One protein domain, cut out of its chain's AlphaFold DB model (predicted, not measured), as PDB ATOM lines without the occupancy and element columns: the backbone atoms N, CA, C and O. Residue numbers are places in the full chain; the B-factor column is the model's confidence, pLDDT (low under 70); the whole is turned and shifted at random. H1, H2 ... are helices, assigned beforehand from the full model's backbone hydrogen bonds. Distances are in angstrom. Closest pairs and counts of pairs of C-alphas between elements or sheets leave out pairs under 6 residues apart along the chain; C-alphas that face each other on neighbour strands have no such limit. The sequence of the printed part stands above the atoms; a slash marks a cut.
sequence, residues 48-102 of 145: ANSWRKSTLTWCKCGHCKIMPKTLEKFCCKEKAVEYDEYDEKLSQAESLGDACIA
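What this domain is: This is residues 48 to 102 of the 145 residues of an uncharacterized protein of Paramuricea clavata (UniProt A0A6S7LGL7). A helical hairpin, H2 and H3, makes one end of an elongated domain, and a long winding loop, residues 54 to 75, joins it to the tiny helix H1 near the other end. This loop runs from H1 toward the hairpin, folds back toward the H1 end and then returns to enter H2, while the last residues, 96 to 102, fold back from the end of H3. The printed part has 55 residues with three named helices, in the order H1, H2, H3, and no named strand; the class is all helix, though under half of the residues, 23 of 55, are in named elements. The whole is only just compact, close to loose, with a radius of gyration of the C-alphas of 11.7 A, and the C-alphas span 33 by 20 by 14 A.

Where its parts are: The printed part begins at Ala 48, with its C-alpha at (-34.712, 36.062, -19.076). H1 holds residues 50 to 53 and measures 5.4 A from first to last C-alpha; it begins at C-alpha 50, at (-31.732, 31.896, -21.820). Residues 54 to 75 hold no named element. H2, residues 76 to 82, is 10.1 A long by the same measure. H3, residues 84 to 95, is the longest helix, 16.6 A from first to last C-alpha, and ends with C-alpha 95 at (-55.589, 21.521, -42.802).

How they stand to each other: H1 touches no helix: it is apart from H2 and apart from H3. H2 and H3 form a helical hairpin, two helices that follow each other and run opposite ways. They touch, with 11 pairs of C-alphas within 8 A, and the closest C-alphas are those of Ala 80 and Asp 87, 4.4 A apart. H3 touches H2 with residues 86 to 90 alone. Their lines stand at a steep tilt of 39 degrees, and their centres are 9.8 A apart. In H3 every O i to N i+4 pair is within hydrogen-bond range; in H2 1 of 3 such pairs is, beside 3 of 4 O i to N i+3 pairs, and H1 is too short for an O i to N i+4 pair.

The domain as a whole: The two C-alphas farthest apart are those of Ala 48 and Leu 96, at 35.4 A, and the first and last printed C-alphas, of Ala 48 and Ala 102, are 27.1 A apart. The printed part has no cut. The link from H1 to H2 is long, with 22 residues, and the link from H2 to H3 is tight, with 1 residue. The mean pLDDT of the printed part is 89.8, and no printed residue is under 70.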
ATOM      1  N   ALA A  48     -33.407  36.580 -19.486       87.62
ATOM      2  CA  ALA A  48     -34.712  36.062 -19.076       87.62
ATOM      3  C   ALA A  48     -35.147  34.836 -19.894       87.62
ATOM      4  O   ALA A  48     -35.786  33.923 -19.365       87.62
ATOM      5  N   ASN A  49     -34.770  34.776 -21.174       87.12
ATOM      6  CA  ASN A  49     -35.156  33.693 -22.079       87.12
ATOM      7  C   ASN A  49     -34.037  32.672 -22.352       87.12
ATOM      8  O   ASN A  49     -34.224  31.747 -23.145       87.12
ATOM      9  N   SER A  50     -32.902  32.773 -21.654       87.56
ATOM     10  CA  SER A  50     -31.732  31.896 -21.820       87.56
ATOM     11  C   SER A  50     -32.043  30.394 -21.724       87.56
ATOM     12  O   SER A  50     -31.362  29.576 -22.342       87.56
ATOM     13  N   TRP A  51     -33.117  30.002 -21.032       86.62
ATOM     14  CA  TRP A  51     -33.608  28.620 -20.958       86.62
ATOM     15  C   TRP A  51     -33.986  28.022 -22.328       86.62
ATOM     16  O   TRP A  51     -33.882  26.808 -22.526       86.62
ATOM     17  N   ARG A  52     -34.339  28.856 -23.318       86.00
ATOM     18  CA  ARG A  52     -34.550  28.436 -24.714       86.00
ATOM     19  C   ARG A  52     -33.242  28.002 -25.390       86.00
ATOM     20  O   ARG A  52     -33.266  27.438 -26.487       86.00
ATOM     21  N   LYS A  53     -32.078  28.241 -24.762       85.19
ATOM     22  CA  LYS A  53     -30.759  27.828 -25.264       85.19
ATOM     23  C   LYS A  53     -30.412  26.368 -25.115       85.19
ATOM     24  O   LYS A  53     -29.717  25.849 -25.980       85.19
ATOM     25  N   SER A  54     -30.953  25.693 -24.119       83.56
ATOM     26  CA  SER A  54     -30.585  24.309 -23.837       83.56
ATOM     27  C   SER A  54     -31.610  23.289 -24.320       83.56
ATOM     28  O   SER A  54     -31.264  22.124 -24.504       83.56
ATOM     29  N   THR A  55     -32.870  23.687 -24.524       86.44
ATOM     30  CA  THR A  55     -33.960  22.743 -24.809       86.44
ATOM     31  C   THR A  55     -34.926  23.262 -25.871       86.44
ATOM     32  O   THR A  55     -35.024  24.464 -26.102       86.44
ATOM     33  N   LEU A  56     -35.656  22.339 -26.508       90.81
ATOM     34  CA  LEU A  56     -36.723  22.619 -27.481       90.81
ATOM     35  C   LEU A  56     -38.128  22.407 -26.893       90.81
ATOM     36  O   LEU A  56     -39.093  22.264 -27.634       90.81
ATOM     37  N   THR A  57     -38.269  22.387 -25.568       90.25
ATOM     38  CA  THR A  57     -39.563  22.168 -24.892       90.25
ATOM     39  C   THR A  57     -40.593  23.263 -25.183       90.25
ATOM     40  O   THR A  57     -41.791  23.021 -25.083       90.25
ATOM     41  N   TRP A  58     -40.139  24.454 -25.581       89.62
ATOM     42  CA  TRP A  58     -40.976  25.566 -26.045       89.62
ATOM     43  C   TRP A  58     -41.480  25.397 -27.484       89.62
ATOM     44  O   TRP A  58     -42.436  26.055 -27.891       89.62
ATOM     45  N   CYS A  59     -40.863  24.518 -28.274       93.81
ATOM     46  CA  CYS A  59     -41.273  24.285 -29.649       93.81
ATOM     47  C   CYS A  59     -42.571  23.471 -29.685       93.81
ATOM     48  O   CYS A  59     -42.596  22.299 -29.316       93.81
ATOM     49  N   LYS A  60     -43.647  24.079 -30.194       93.38
ATOM     50  CA  LYS A  60     -44.951  23.414 -30.365       93.38
ATOM     51  C   LYS A  60     -45.199  22.900 -31.784       93.38
ATOM     52  O   LYS A  60     -46.151  22.160 -31.998       93.38
ATOM     53  N   CYS A  61     -44.387  23.313 -32.757       93.56
ATOM     54  CA  CYS A  61     -44.506  22.842 -34.137       93.56
ATOM     55  C   CYS A  61     -43.664  21.592 -34.420       93.56
ATOM     56  O   CYS A  61     -43.926  20.919 -35.400       93.56
ATOM     57  N   GLY A  62     -42.657  21.281 -33.595       92.25
ATOM     58  CA  GLY A  62     -41.745  20.148 -33.803       92.25
ATOM     59  C   GLY A  62     -40.602  20.393 -34.800       92.25
ATOM     60  O   GLY A  62     -39.768  19.513 -34.977       92.25
ATOM     61  N   HIS A  63     -40.522  21.580 -35.417       92.62
ATOM     62  CA  HIS A  63     -39.535  21.899 -36.463       92.62
ATOM     63  C   HIS A  63     -38.470  22.937 -36.058       92.62
ATOM     64  O   HIS A  63     -37.558  23.208 -36.840       92.62
ATOM     65  N   CYS A  64     -38.552  23.537 -34.864       93.25
ATOM     66  CA  CYS A  64     -37.553  24.519 -34.418       93.25
ATOM     67  C   CYS A  64     -36.204  23.857 -34.089       93.25
ATOM     68  O   CYS A  64     -36.141  22.689 -33.704       93.25
ATOM     69  N   LYS A  65     -35.121  24.636 -34.185       90.25
ATOM     70  CA  LYS A  65     -33.751  24.218 -33.850       90.25
ATOM     71  C   LYS A  65     -33.149  25.125 -32.778       90.25
ATOM     72  O   LYS A  65     -33.587  26.257 -32.586       90.25
ATOM     73  N   ILE A  66     -32.147  24.613 -32.067       88.69
ATOM     74  CA  ILE A  66     -31.396  25.402 -31.089       88.69
ATOM     75  C   ILE A  66     -30.412  26.306 -31.838       88.69
ATOM     76  O   ILE A  66     -29.563  25.814 -32.572       88.69
ATOM     77  N   MET A  67     -30.536  27.614 -31.619       84.75
ATOM     78  CA  MET A  67     -29.654  28.662 -32.159       84.75
ATOM     79  C   MET A  67     -28.738  29.272 -31.074       84.75
ATOM     80  O   MET A  67     -28.953  29.016 -29.891       84.75
ATOM     81  N   PRO A  68     -27.720  30.077 -31.395       81.19
ATOM     82  CA  PRO A  68     -26.899  30.740 -30.373       81.19
ATOM     83  C   PRO A  68     -27.645  31.863 -29.626       81.19
ATOM     84  O   PRO A  68     -27.569  31.962 -28.395       81.19
ATOM     85  N   LYS A  69     -28.420  32.675 -30.355       80.75
ATOM     86  CA  LYS A  69     -29.163  33.824 -29.816       80.75
ATOM     87  C   LYS A  69     -30.587  33.433 -29.433       80.75
ATOM     88  O   LYS A  69     -31.193  32.573 -30.070       80.75
ATOM     89  N   THR A  70     -31.129  34.025 -28.373       83.25
ATOM     90  CA  THR A  70     -32.493  33.731 -27.909       83.25
ATOM     91  C   THR A  70     -33.547  34.408 -28.765       83.25
ATOM     92  O   THR A  70     -34.600  33.824 -29.002       83.25
ATOM     93  N   LEU A  71     -33.241  35.596 -29.286       80.88
ATOM     94  CA  LEU A  71     -34.089  36.318 -30.238       80.88
ATOM     95  C   LEU A  71     -34.416  35.503 -31.503       80.88
ATOM     96  O   LEU A  71     -35.452  35.703 -32.124       80.88
ATOM     97  N   GLU A  72     -33.583  34.527 -31.857       81.25
ATOM     98  CA  GLU A  72     -33.811  33.643 -33.006       81.25
ATOM     99  C   GLU A  72     -34.677  32.413 -32.664       81.25
ATOM    100  O   GLU A  72     -34.863  31.521 -33.491       81.25
ATOM    101  N   LYS A  73     -35.204  32.322 -31.434       83.69
ATOM    102  CA  LYS A  73     -35.874  31.124 -30.897       83.69
ATOM    103  C   LYS A  73     -37.344  31.348 -30.622       83.69
ATOM    104  O   LYS A  73     -37.802  31.287 -29.478       83.69
ATOM    105  N   PHE A  74     -38.086  31.536 -31.703       88.12
ATOM    106  CA  PHE A  74     -39.537  31.625 -31.670       88.12
ATOM    107  C   PHE A  74     -40.171  30.500 -32.473       88.12
ATOM    108  O   PHE A  74     -39.730  30.151 -33.568       88.12
ATOM    109  N   CYS A  75     -41.219  29.907 -31.907       93.12
ATOM    110  CA  CYS A  75     -42.006  28.913 -32.613       93.12
ATOM    111  C   CYS A  75     -43.090  29.623 -33.426       93.12
ATOM    112  O   CYS A  75     -43.738  30.537 -32.922       93.12
ATOM    113  N   CYS A  76     -43.361  29.165 -34.650       93.25
ATOM    114  CA  CYS A  76     -44.455  29.711 -35.461       93.25
ATOM    115  C   CYS A  76     -45.809  29.671 -34.729       93.25
ATOM    116  O   CYS A  76     -46.599  30.594 -34.869       93.25
ATOM    117  N   LYS A  77     -46.036  28.663 -33.870       91.88
ATOM    118  CA  LYS A  77     -47.230  28.564 -33.011       91.88
ATOM    119  C   LYS A  77     -47.274  29.567 -31.858       91.88
ATOM    120  O   LYS A  77     -48.349  29.832 -31.345       91.88
ATOM    121  N   GLU A  78     -46.132  30.076 -31.401       91.44
ATOM    122  CA  GLU A  78     -46.116  31.189 -30.442       91.44
ATOM    123  C   GLU A  78     -46.419  32.498 -31.166       91.44
ATOM    124  O   GLU A  78     -47.228  33.284 -30.688       91.44
ATOM    125  N   LYS A  79     -45.846  32.686 -32.360       87.38
ATOM    126  CA  LYS A  79     -46.074  33.888 -33.168       87.38
ATOM    127  C   LYS A  79     -47.515  34.038 -33.641       87.38
ATOM    128  O   LYS A  79     -48.002  35.154 -33.675       87.38
ATOM    129  N   ALA A  80     -48.226  32.948 -33.897       89.31
ATOM    130  CA  ALA A  80     -49.656  33.006 -34.203       89.31
ATOM    131  C   ALA A  80     -50.542  33.513 -33.058       89.31
ATOM    132  O   ALA A  80     -51.660  33.936 -33.302       89.31
ATOM    133  N   VAL A  81     -50.059  33.506 -31.811       88.38
ATOM    134  CA  VAL A  81     -50.787  34.145 -30.702       88.38
ATOM    135  C   VAL A  81     -50.675  35.672 -30.784       88.38
ATOM    136  O   VAL A  81     -51.532  36.381 -30.268       88.38
ATOM    137  N   GLU A  82     -49.605  36.171 -31.404       87.88
ATOM    138  CA  GLU A  82     -49.289  37.597 -31.515       87.88
ATOM    139  C   GLU A  82     -49.741  38.202 -32.855       87.88
ATOM    140  O   GLU A  82     -50.059  39.388 -32.897       87.88
ATOM    141  N   TYR A  83     -49.758  37.407 -33.932       89.12
ATOM    142  CA  TYR A  83     -49.970  37.866 -35.307       89.12
ATOM    143  C   TYR A  83     -51.009  37.004 -36.036       89.12
ATOM    144  O   TYR A  83     -50.783  35.807 -36.250       89.12
ATOM    145  N   ASP A  84     -52.099  37.631 -36.483       90.31
ATOM    146  CA  ASP A  84     -53.215  36.967 -37.172       90.31
ATOM    147  C   ASP A  84     -52.759  36.273 -38.469       90.31
ATOM    148  O   ASP A  84     -53.188  35.163 -38.778       90.31
ATOM    149  N   GLU A  85     -51.805  36.857 -39.202       88.81
ATOM    150  CA  GLU A  85     -51.290  36.272 -40.445       88.81
ATOM    151  C   GLU A  85     -50.587  34.928 -40.205       88.81
ATOM    152  O   GLU A  85     -50.616  34.032 -41.053       88.81
ATOM    153  N   TYR A  86     -49.950  34.760 -39.042       89.88
ATOM    154  CA  TYR A  86     -49.342  33.488 -38.657       89.88
ATOM    155  C   TYR A  86     -50.403  32.454 -38.273       89.88
ATOM    156  O   TYR A  86     -50.211  31.270 -38.561       89.88
ATOM    157  N   ASP A  87     -51.503  32.881 -37.654       92.19
ATOM    158  CA  ASP A  87     -52.615  32.002 -37.283       92.19
ATOM    159  C   ASP A  87     -53.331  31.441 -38.516       92.19
ATOM    160  O   ASP A  87     -53.549  30.229 -38.623       92.19
ATOM    161  N   GLU A  88     -53.579  32.285 -39.521       93.31
ATOM    162  CA  GLU A  88     -54.133  31.850 -40.804       93.31
ATOM    163  C   GLU A  88     -53.230  30.811 -41.486       93.31
ATOM    164  O   GLU A  88     -53.695  29.762 -41.951       93.31
ATOM    165  N   LYS A  89     -51.914  31.060 -41.514       93.31
ATOM    166  CA  LYS A  89     -50.939  30.136 -42.112       93.31
ATOM    167  C   LYS A  89     -50.820  28.833 -41.329       93.31
ATOM    168  O   LYS A  89     -50.679  27.773 -41.936       93.31
ATOM    169  N   LEU A  90     -50.898  28.868 -40.003       93.94
ATOM    170  CA  LEU A  90     -50.932  27.644 -39.203       93.94
ATOM    171  C   LEU A  90     -52.203  26.844 -39.440       93.94
ATOM    172  O   LEU A  90     -52.103  25.640 -39.650       93.94
ATOM    173  N   SER A  91     -53.361  27.497 -39.475       93.56
ATOM    174  CA  SER A  91     -54.635  26.850 -39.792       93.56
ATOM    175  C   SER A  91     -54.578  26.167 -41.161       93.56
ATOM    176  O   SER A  91     -55.023  25.029 -41.328       93.56
ATOM    177  N   GLN A  92     -53.951  26.826 -42.142       93.94
ATOM    178  CA  GLN A  92     -53.683  26.234 -43.448       93.94
ATOM    179  C   GLN A  92     -52.760  25.008 -43.341       93.94
ATOM    180  O   GLN A  92     -53.076  23.968 -43.918       93.94
ATOM    181  N   ALA A  93     -51.653  25.095 -42.600       93.25
ATOM    182  CA  ALA A  93     -50.718  23.981 -42.429       93.25
ATOM    183  C   ALA A  93     -51.402  22.775 -41.765       93.25
ATOM    184  O   ALA A  93     -51.284  21.650 -42.250       93.25
ATOM    185  N   GLU A  94     -52.209  23.023 -40.733       93.62
ATOM    186  CA  GLU A  94     -52.974  22.002 -40.015       93.62
ATOM    187  C   GLU A  94     -54.019  21.332 -40.911       93.62
ATOM    188  O   GLU A  94     -54.176  20.111 -40.864       93.62
ATOM    189  N   SER A  95     -54.664  22.087 -41.807       94.38
ATOM    190  CA  SER A  95     -55.589  21.521 -42.802       94.38
ATOM    191  C   SER A  95     -54.912  20.568 -43.801       94.38
ATOM    192  O   SER A  95     -55.570  19.679 -44.346       94.38
ATOM    193  N   LEU A  96     -53.598  20.715 -44.009       93.12
ATOM    194  CA  LEU A  96     -52.771  19.846 -44.851       93.12
ATOM    195  C   LEU A  96     -52.120  18.696 -44.062       93.12
ATOM    196  O   LEU A  96     -51.409  17.878 -44.644       93.12
ATOM    197  N   GLY A  97     -52.385  18.605 -42.755       92.62
ATOM    198  CA  GLY A  97     -51.831  17.580 -41.870       92.62
ATOM    199  C   GLY A  97     -50.448  17.906 -41.304       92.62
ATOM    200  O   GLY A  97     -49.785  17.001 -40.799       92.62
ATOM    201  N   ASP A  98     -50.018  19.167 -41.366       94.12
ATOM    202  CA  ASP A  98     -48.741  19.630 -40.822       94.12
ATOM    203  C   ASP A  98     -48.932  20.535 -39.590       94.12
ATOM    204  O   ASP A  98     -50.004  21.079 -39.348       94.12
ATOM    205  N   ALA A  99     -47.890  20.705 -38.781       92.94
ATOM    206  CA  ALA A  99     -47.901  21.550 -37.587       92.94
ATOM    207  C   ALA A  99     -47.036  22.814 -37.731       92.94
ATOM    208  O   ALA A  99     -46.944  23.602 -36.781       92.94
ATOM    209  N   CYS A 100     -46.374  23.007 -38.878       95.19
ATOM    210  CA  CYS A 100     -45.444  24.105 -39.104       95.19
ATOM    211  C   CYS A 100     -45.706  24.854 -40.416       95.19
ATOM    212  O   CYS A 100     -45.767  24.265 -41.489       95.19
ATOM    213  N   ILE A 101     -45.732  26.190 -40.341       94.38
ATOM    214  CA  ILE A 101     -45.892  27.061 -41.519       94.38
ATOM    215  C   ILE A 101     -44.792  26.861 -42.568       94.38
ATOM    216  O   ILE A 101     -45.031  27.068 -43.752       94.38
ATOM    217  N   ALA A 102     -43.596  26.428 -42.153       92.81
ATOM    218  CA  ALA A 102     -42.474  26.199 -43.062       92.81
ATOM    219  C   ALA A 102     -42.676  24.978 -43.976       92.81
ATOM    220  O   ALA A 102     -41.929  24.792 -44.934       92.81
TER     221      ALA A 102